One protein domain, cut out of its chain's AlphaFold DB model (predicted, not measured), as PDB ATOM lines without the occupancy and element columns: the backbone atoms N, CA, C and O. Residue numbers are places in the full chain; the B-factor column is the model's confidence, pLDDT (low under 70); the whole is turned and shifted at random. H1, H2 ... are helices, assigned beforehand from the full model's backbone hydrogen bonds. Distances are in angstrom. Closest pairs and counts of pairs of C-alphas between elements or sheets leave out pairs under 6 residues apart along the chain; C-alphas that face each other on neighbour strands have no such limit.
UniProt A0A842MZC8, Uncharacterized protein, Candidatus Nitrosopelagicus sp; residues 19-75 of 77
ATOM      1  N   LYS A  19      90.245  91.965  78.889       90.00
ATOM      2  CA  LYS A  19      91.234  92.989  79.268       90.00
ATOM      3  C   LYS A  19      91.304  94.087  78.215       90.00
ATOM      4  O   LYS A  19      91.465  95.258  78.557       90.00
ATOM      5  N   GLU A  20      91.200  93.716  76.947       90.69
ATOM      6  CA  GLU A  20      91.167  94.650  75.830       90.69
ATOM      7  C   GLU A  20      89.903  95.521  75.874       90.69
ATOM      8  O   GLU A  20      90.014  96.739  75.713       90.69
ATOM      9  N   ILE A  21      88.741  94.941  76.197       89.44
ATOM     10  CA  ILE A  21      87.485  95.677  76.414       89.44
ATOM     11  C   ILE A  21      87.638  96.695  77.547       89.44
ATOM     12  O   ILE A  21      87.393  97.885  77.341       89.44
ATOM     13  N   GLU A  22      88.087  96.259  78.728       89.31
ATOM     14  CA  GLU A  22      88.266  97.135  79.896       89.31
ATOM     15  C   GLU A  22      89.221  98.299  79.590       89.31
ATOM     16  O   GLU A  22      88.939  99.458  79.913       89.31
ATOM     17  N   LYS A  23      90.339  98.009  78.915       90.88
ATOM     18  CA  LYS A  23      91.330  99.014  78.521       90.88
ATOM     19  C   LYS A  23      90.750 100.033  77.539       90.88
ATOM     20  O   LYS A  23      90.940 101.236  77.732       90.88
ATOM     21  N   CYS A  24      90.057  99.569  76.499       90.06
ATOM     22  CA  CYS A  24      89.500 100.442  75.468       90.06
ATOM     23  C   CYS A  24      88.358 101.307  76.010       90.06
ATOM     24  O   CYS A  24      88.332 102.508  75.737       90.06
ATOM     25  N   LEU A  25      87.477 100.743  76.846       88.94
ATOM     26  CA  LEU A  25      86.435 101.494  77.548       88.94
ATOM     27  C   LEU A  25      87.036 102.595  78.423       88.94
ATOM     28  O   LEU A  25      86.641 103.759  78.325       88.94
ATOM     29  N   TRP A  26      88.024 102.250  79.254       89.94
ATOM     30  CA  TRP A  26      88.672 103.218  80.137       89.94
ATOM     31  C   TRP A  26      89.310 104.366  79.352       89.94
ATOM     32  O   TRP A  26      89.134 105.538  79.704       89.94
ATOM     33  N   GLN A  27      90.022 104.043  78.270       88.81
ATOM     34  CA  GLN A  27      90.656 105.042  77.419       88.81
ATOM     35  C   GLN A  27      89.613 105.940  76.741       88.81
ATOM     36  O   GLN A  27      89.719 107.162  76.838       88.81
ATOM     37  N   PHE A  28      88.561 105.367  76.154       87.69
ATOM     38  CA  PHE A  28      87.496 106.132  75.506       87.69
ATOM     39  C   PHE A  28      86.795 107.099  76.469       87.69
ATOM     40  O   PHE A  28      86.632 108.277  76.151       87.69
ATOM     41  N   VAL A  29      86.436 106.647  77.675       87.06
ATOM     42  CA  VAL A  29      85.820 107.508  78.701       87.06
ATOM     43  C   VAL A  29      86.753 108.658  79.088       87.06
ATOM     44  O   VAL A  29      86.307 109.792  79.284       87.06
ATOM     45  N   LYS A  30      88.057 108.386  79.213       87.38
ATOM     46  CA  LYS A  30      89.063 109.388  79.580       87.38
ATOM     47  C   LYS A  30      89.241 110.450  78.492       87.38
ATOM     48  O   LYS A  30      89.272 111.640  78.815       87.38
ATOM     49  N   GLU A  31      89.341 110.023  77.235       85.81
ATOM     50  CA  GLU A  31      89.501 110.905  76.074       85.81
ATOM     51  C   GLU A  31      88.240 111.740  75.833       85.81
ATOM     52  O   GLU A  31      88.328 112.958  75.680       85.81
ATOM     53  N   SER A  32      87.060 111.123  75.936       83.06
ATOM     54  CA  SER A  32      85.763 111.793  75.769       83.06
ATOM     55  C   SER A  32      85.522 112.907  76.787       83.06
ATOM     56  O   SER A  32      84.856 113.889  76.482       83.06
ATOM     57  N   LYS A  33      86.073 112.793  78.002       82.06
ATOM     58  CA  LYS A  33      85.964 113.838  79.035       82.06
ATOM     59  C   LYS A  33      86.885 115.033  78.794       82.06
ATOM     60  O   LYS A  33      86.648 116.088  79.372       82.06
ATOM     61  N   ASN A  34      87.935 114.874  77.991       79.94
ATOM     62  CA  ASN A  34      88.917 115.923  77.717       79.94
ATOM     63  C   ASN A  34      89.298 115.944  76.228       79.94
ATOM     64  O   ASN A  34      90.483 115.836  75.898       79.94
ATOM     65  N   PRO A  35      88.327 116.096  75.313       68.31
ATOM     66  CA  PRO A  35      88.559 115.871  73.892       68.31
ATOM     67  C   PRO A  35      89.585 116.856  73.319       68.31
ATOM     68  O   PRO A  35      90.363 116.478  72.460       68.31
ATOM     69  N   VAL A  36      89.693 118.076  73.863       69.88
ATOM     70  CA  VAL A  36      90.709 119.074  73.469       69.88
ATOM     71  C   VAL A  36      92.145 118.599  73.741       69.88
ATOM     72  O   VAL A  36      93.045 118.871  72.952       69.88
ATOM     73  N   VAL A  37      92.370 117.875  74.842       67.62
ATOM     74  CA  VAL A  37      93.700 117.369  75.240       67.62
ATOM     75  C   VAL A  37      94.086 116.137  74.420       67.62
ATOM     76  O   VAL A  37      95.254 115.963  74.078       67.62
ATOM     77  N   TYR A  38      93.099 115.301  74.091       60.72
ATOM     78  CA  TYR A  38      93.275 114.042  73.360       60.72
ATOM     79  C   TYR A  38      92.923 114.142  71.868       60.72
ATOM     80  O   TYR A  38      92.916 113.138  71.163       60.72
ATOM     81  N   ALA A  39      92.752 115.359  71.349       61.22
ATOM     82  CA  ALA A  39      92.569 115.636  69.929       61.22
ATOM     83  C   ALA A  39      93.806 115.459  69.005       61.22
ATOM     84  O   ALA A  39      93.640 115.707  67.803       61.22
ATOM     85  N   PRO A  40      95.052 115.097  69.411       54.38
ATOM     86  CA  PRO A  40      96.150 115.221  68.469       54.38
ATOM     87  C   PRO A  40      96.210 114.017  67.510       54.38
ATOM     88  O   PRO A  40      96.784 112.981  67.831       54.38
ATOM     89  N   ARG A  41      95.715 114.254  66.277       55.09
ATOM     90  CA  ARG A  41      96.089 113.688  64.947       55.09
ATOM     91  C   ARG A  41      95.030 112.879  64.189       55.09
ATOM     92  O   ARG A  41      95.156 112.777  62.970       55.09
ATOM     93  N   LYS A  42      93.979 112.369  64.830       62.16
ATOM     94  CA  LYS A  42      92.823 111.763  64.143       62.16
ATOM     95  C   LYS A  42      91.536 112.230  64.803       62.16
ATOM     96  O   LYS A  42      91.449 112.276  66.023       62.16
ATOM     97  N   LYS A  43      90.555 112.589  63.978       74.31
ATOM     98  CA  LYS A  43      89.206 112.929  64.428       74.31
ATOM     99  C   LYS A  43      88.595 111.683  65.066       74.31
ATOM    100  O   LYS A  43      88.348 110.707  64.361       74.31
ATOM    101  N   THR A  44      88.406 111.695  66.383       78.31
ATOM    102  CA  THR A  44      87.670 110.630  67.071       78.31
ATOM    103  C   THR A  44      86.200 110.773  66.713       78.31
ATOM    104  O   THR A  44      85.587 111.807  66.988       78.31
ATOM    105  N   ILE A  45      85.653 109.744  66.076       85.12
ATOM    106  CA  ILE A  45      84.240 109.671  65.722       85.12
ATOM    107  C   ILE A  45      83.490 109.016  66.877       85.12
ATOM    108  O   ILE A  45      83.930 108.002  67.418       85.12
ATOM    109  N   CYS A  46      82.369 109.613  67.271       87.81
ATOM    110  CA  CYS A  46      81.491 109.055  68.283       87.81
ATOM    111  C   CYS A  46      80.891 107.736  67.771       87.81
ATOM    112  O   CYS A  46      80.205 107.749  66.747       87.81
ATOM    113  N   PRO A  47      81.089 106.606  68.474       86.56
ATOM    114  CA  PRO A  47      80.592 105.302  68.029       86.56
ATOM    115  C   PRO A  47      79.061 105.168  68.116       86.56
ATOM    116  O   PRO A  47      78.519 104.183  67.627       86.56
ATOM    117  N   ILE A  48      78.373 106.137  68.734       91.00
ATOM    118  CA  ILE A  48      76.914 106.138  68.921       91.00
ATOM    119  C   ILE A  48      76.190 106.985  67.875       91.00
ATOM    120  O   ILE A  48      75.174 106.558  67.335       91.00
ATOM    121  N   CYS A  49      76.682 108.195  67.603       91.25
ATOM    122  CA  CYS A  49      75.983 109.165  66.755       91.25
ATOM    123  C   CYS A  49      76.766 109.577  65.502       91.25
ATOM    124  O   CYS A  49      76.308 110.447  64.765       91.25
ATOM    125  N   GLU A  50      77.952 108.995  65.285       89.25
ATOM    126  CA  GLU A  50      78.821 109.190  64.112       89.25
ATOM    127  C   GLU A  50      79.354 110.623  63.901       89.25
ATOM    128  O   GLU A  50      80.096 110.883  62.954       89.25
ATOM    129  N   LYS A  51      79.043 111.561  64.805       90.06
ATOM    130  CA  LYS A  51      79.621 112.913  64.820       90.06
ATOM    131  C   LYS A  51      81.047 112.906  65.364       90.06
ATOM    132  O   LYS A  51      81.440 111.998  66.101       90.06
ATOM    133  N   GLU A  52      81.811 113.957  65.081       87.88
ATOM    134  CA  GLU A  52      83.106 114.142  65.734       87.88
ATOM    135  C   GLU A  52      82.902 114.384  67.235       87.88
ATOM    136  O   GLU A  52      81.981 115.080  67.668       87.88
ATOM    137  N   MET A  53      83.778 113.821  68.066       85.19
ATOM    138  CA  MET A  53      83.688 113.995  69.520       85.19
ATOM    139  C   MET A  53      83.783 115.467  69.952       85.19
ATOM    140  O   MET A  53      83.235 115.830  70.988       85.19
ATOM    141  N   LEU A  54      84.436 116.322  69.156       86.69
ATOM    142  CA  LEU A  54      84.529 117.767  69.402       86.69
ATOM    143  C   LEU A  54      83.225 118.526  69.118       86.69
ATOM    144  O   LEU A  54      83.066 119.634  69.622       86.69
ATOM    145  N   ASP A  55      82.291 117.933  68.372       90.25
ATOM    146  CA  ASP A  55      80.982 118.535  68.092       90.25
ATOM    147  C   ASP A  55      79.984 118.324  69.242       90.25
ATOM    148  O   ASP A  55      78.881 118.865  69.207       90.25
ATOM    149  N   HIS A  56      80.348 117.533  70.257       89.69
ATOM    150  CA  HIS A  56      79.484 117.250  71.397       89.69
ATOM    151  C   HIS A  56      79.603 118.340  72.460       89.69
ATOM    152  O   HIS A  56      80.695 118.670  72.932       89.69
ATOM    153  N   ASN A  57      78.462 118.826  72.938       90.50
ATOM    154  CA  ASN A  57      78.410 119.501  74.226       90.50
ATOM    155  C   ASN A  57      78.503 118.483  75.382       90.50
ATOM    156  O   ASN A  57      78.364 117.274  75.201       90.50
ATOM    157  N   THR A  58      78.689 118.969  76.612       88.00
ATOM    158  CA  THR A  58      78.867 118.104  77.791       88.00
ATOM    159  C   THR A  58      77.719 117.113  78.020       88.00
ATOM    160  O   THR A  58      77.968 116.012  78.513       88.00
ATOM    161  N   SER A  59      76.476 117.483  77.700       92.25
ATOM    162  CA  SER A  59      75.322 116.587  77.829       92.25
ATOM    163  C   SER A  59      75.389 115.466  76.797       92.25
ATOM    164  O   SER A  59      75.331 114.296  77.168       92.25
ATOM    165  N   GLU A  60      75.603 115.821  75.529       92.44
ATOM    166  CA  GLU A  60      75.723 114.864  74.425       92.44
ATOM    167  C   GLU A  60      76.885 113.888  74.659       92.44
ATOM    168  O   GLU A  60      76.731 112.683  74.469       92.44
ATOM    169  N   THR A  61      78.035 114.375  75.145       90.12
ATOM    170  CA  THR A  61      79.172 113.518  75.507       90.12
ATOM    171  C   THR A  61      78.784 112.488  76.566       90.12
ATOM    172  O   THR A  61      79.141 111.320  76.447       90.12
ATOM    173  N   ARG A  62      78.068 112.894  77.622       91.12
ATOM    174  CA  ARG A  62      77.675 111.981  78.710       91.12
ATOM    175  C   ARG A  62      76.703 110.916  78.230       91.12
ATOM    176  O   ARG A  62      76.857 109.759  78.607       91.12
ATOM    177  N   GLU A  63      75.727 111.314  77.423       94.50
ATOM    178  CA  GLU A  63      74.725 110.412  76.863       94.50
ATOM    179  C   GLU A  63      75.373 109.370  75.948       94.50
ATOM    180  O   GLU A  63      75.225 108.173  76.185       94.50
ATOM    181  N   CYS A  64      76.190 109.814  74.989       92.12
ATOM    182  CA  CYS A  64      76.862 108.917  74.054       92.12
ATOM    183  C   CYS A  64      77.854 107.983  74.759       92.12
ATOM    184  O   CYS A  64      77.914 106.796  74.451       92.12
ATOM    185  N   VAL A  65      78.623 108.486  75.733       90.62
ATOM    186  CA  VAL A  65      79.553 107.639  76.497       90.62
ATOM    187  C   VAL A  65      78.798 106.588  77.302       90.62
ATOM    188  O   VAL A  65      79.211 105.433  77.311       90.62
ATOM    189  N   LYS A  66      77.695 106.966  77.959       92.06
ATOM    190  CA  LYS A  66      76.872 106.022  78.716       92.06
ATOM    191  C   LYS A  66      76.309 104.938  77.801       92.06
ATOM    192  O   LYS A  66      76.468 103.766  78.109       92.06
ATOM    193  N   GLN A  67      75.708 105.324  76.677       92.38
ATOM    194  CA  GLN A  67      75.138 104.369  75.734       92.38
ATOM    195  C   GLN A  67      76.200 103.416  75.174       92.38
ATOM    196  O   GLN A  67      75.958 102.221  75.102       92.38
ATOM    197  N   PHE A  68      77.396 103.913  74.850       90.38
ATOM    198  CA  PHE A  68      78.486 103.057  74.383       90.38
ATOM    199  C   PHE A  68      78.934 102.039  75.435       90.38
ATOM    200  O   PHE A  68      79.179 100.885  75.100       90.38
ATOM    201  N   VAL A  69      79.037 102.450  76.704       89.38
ATOM    202  CA  VAL A  69      79.341 101.524  77.805       89.38
ATOM    203  C   VAL A  69      78.238 100.474  77.933       89.38
ATOM    204  O   VAL A  69      78.556  99.289  77.946       89.38
ATOM    205  N   ASP A  70      76.969 100.895  77.935       90.31
ATOM    206  CA  ASP A  70      75.819  99.987  78.015       90.31
ATOM    207  C   ASP A  70      75.838  98.983  76.833       90.31
ATOM    208  O   ASP A  70      75.658  97.783  77.033       90.31
ATOM    209  N   ASP A  71      76.117  99.432  75.604       88.44
ATOM    210  CA  ASP A  71      76.194  98.569  74.415       88.44
ATOM    211  C   ASP A  71      77.318  97.531  74.518       88.44
ATOM    212  O   ASP A  71      77.138  96.383  74.111       88.44
ATOM    213  N   VAL A  72      78.479  97.921  75.053       86.75
ATOM    214  CA  VAL A  72      79.636  97.031  75.226       86.75
ATOM    215  C   VAL A  72      79.403  96.022  76.348       86.75
ATOM    216  O   VAL A  72      79.742  94.854  76.184       86.75
ATOM    217  N   GLU A  73      78.809  96.440  77.465       85.75
ATOM    218  CA  GLU A  73      78.465  95.549  78.582       85.75
ATOM    219  C   GLU A  73      77.408  94.506  78.192       85.75
ATOM    220  O   GLU A  73      77.421  93.393  78.715       85.75
ATOM    221  N   ASN A  74      76.529  94.837  77.240       86.38
ATOM    222  CA  ASN A  74      75.521  93.926  76.694       86.38
ATOM    223  C   ASN A  74      76.017  93.094  75.494       86.38
ATOM    224  O   ASN A  74      75.222  92.383  74.872       86.38
ATOM    225  N   LEU A  75      77.304  93.161  75.131       82.69
ATOM    226  CA  LEU A  75      77.855  92.238  74.142       82.69
ATOM    227  C   LEU A  75      77.842  90.819  74.720       82.69
ATOM    228  O   LEU A  75      78.532  90.521  75.688       82.69
TER     229      LEU A  75
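This is residues 19 to 75 of the 77 residues of an uncharacterized protein of Candidatus Nitrosopelagicus sp (UniProt A0A842MZC8). What shape do these coordinates make? Two long helices, H3 and H1, stand side by side and run opposite ways, and the long stretch of residues 39 to 57, with no named element, folds over one side of this pair. The four-residue helix H2 follows directly on H1, near the end of the pair where H3 begins. What is it built of, and how large is it? The printed part has 57 residues with three named helices, in the order H1, H2, H3 along the chain, and no named strand; the class is all helix, with 35 of the 57 residues in named helices. It is compact, with a radius of gyration of the C-alphas of 10.9 A, and spans 28 by 21 by 16 A.

Where is the longest helix? H3 holds residues 58 to 73 and measures 22.6 A from first to last C-alpha, from C-alpha 58 at (78.867, 118.104, 77.791) to C-alpha 73 at (78.465, 95.549, 78.582). Where are the other helices? H1 holds residues 19 to 33 and is 21.5 A long from first to last C-alpha, with C-alpha 19 at (91.234, 92.989, 79.268). H2 holds residues 35 to 38 and is 5.1 A long by the same measure.

How does H3 stand to H1? They touch, and their closest C-alphas, those of Val 65 and Val 29, are 6.6 A apart. They run opposite ways at a shallow tilt of 7 degrees. Where does H2 stand? H2 is close to H1 but not clearly touching it, with the closest C-alphas, those of Tyr 38 and Glu 31, 5.6 A apart. H2 and H3 are apart. What do the backbone N and O atoms show? In H1 and H3 every pair of O of residue i and N of residue i+4 is within hydrogen-bond range. H2 is too short for such a pair, and its one pair of O of residue i and N of residue i+3 is within range.

How far does the printed part reach? The two C-alphas farthest apart, those of Arg 41 and Asn 74, are 30.8 A apart. Is it cut, and which link is long? The printed part runs from residue 19 to residue 75 without a cut. The link from H1 to H2 is tight, with 1 residue, and the link from H2 to H3 is long, with 19 residues. Where is the confidence low? The mean pLDDT of the printed part is 84.6, and residues 35 to 42, of which 35 to 38 belong to H2, are under 70.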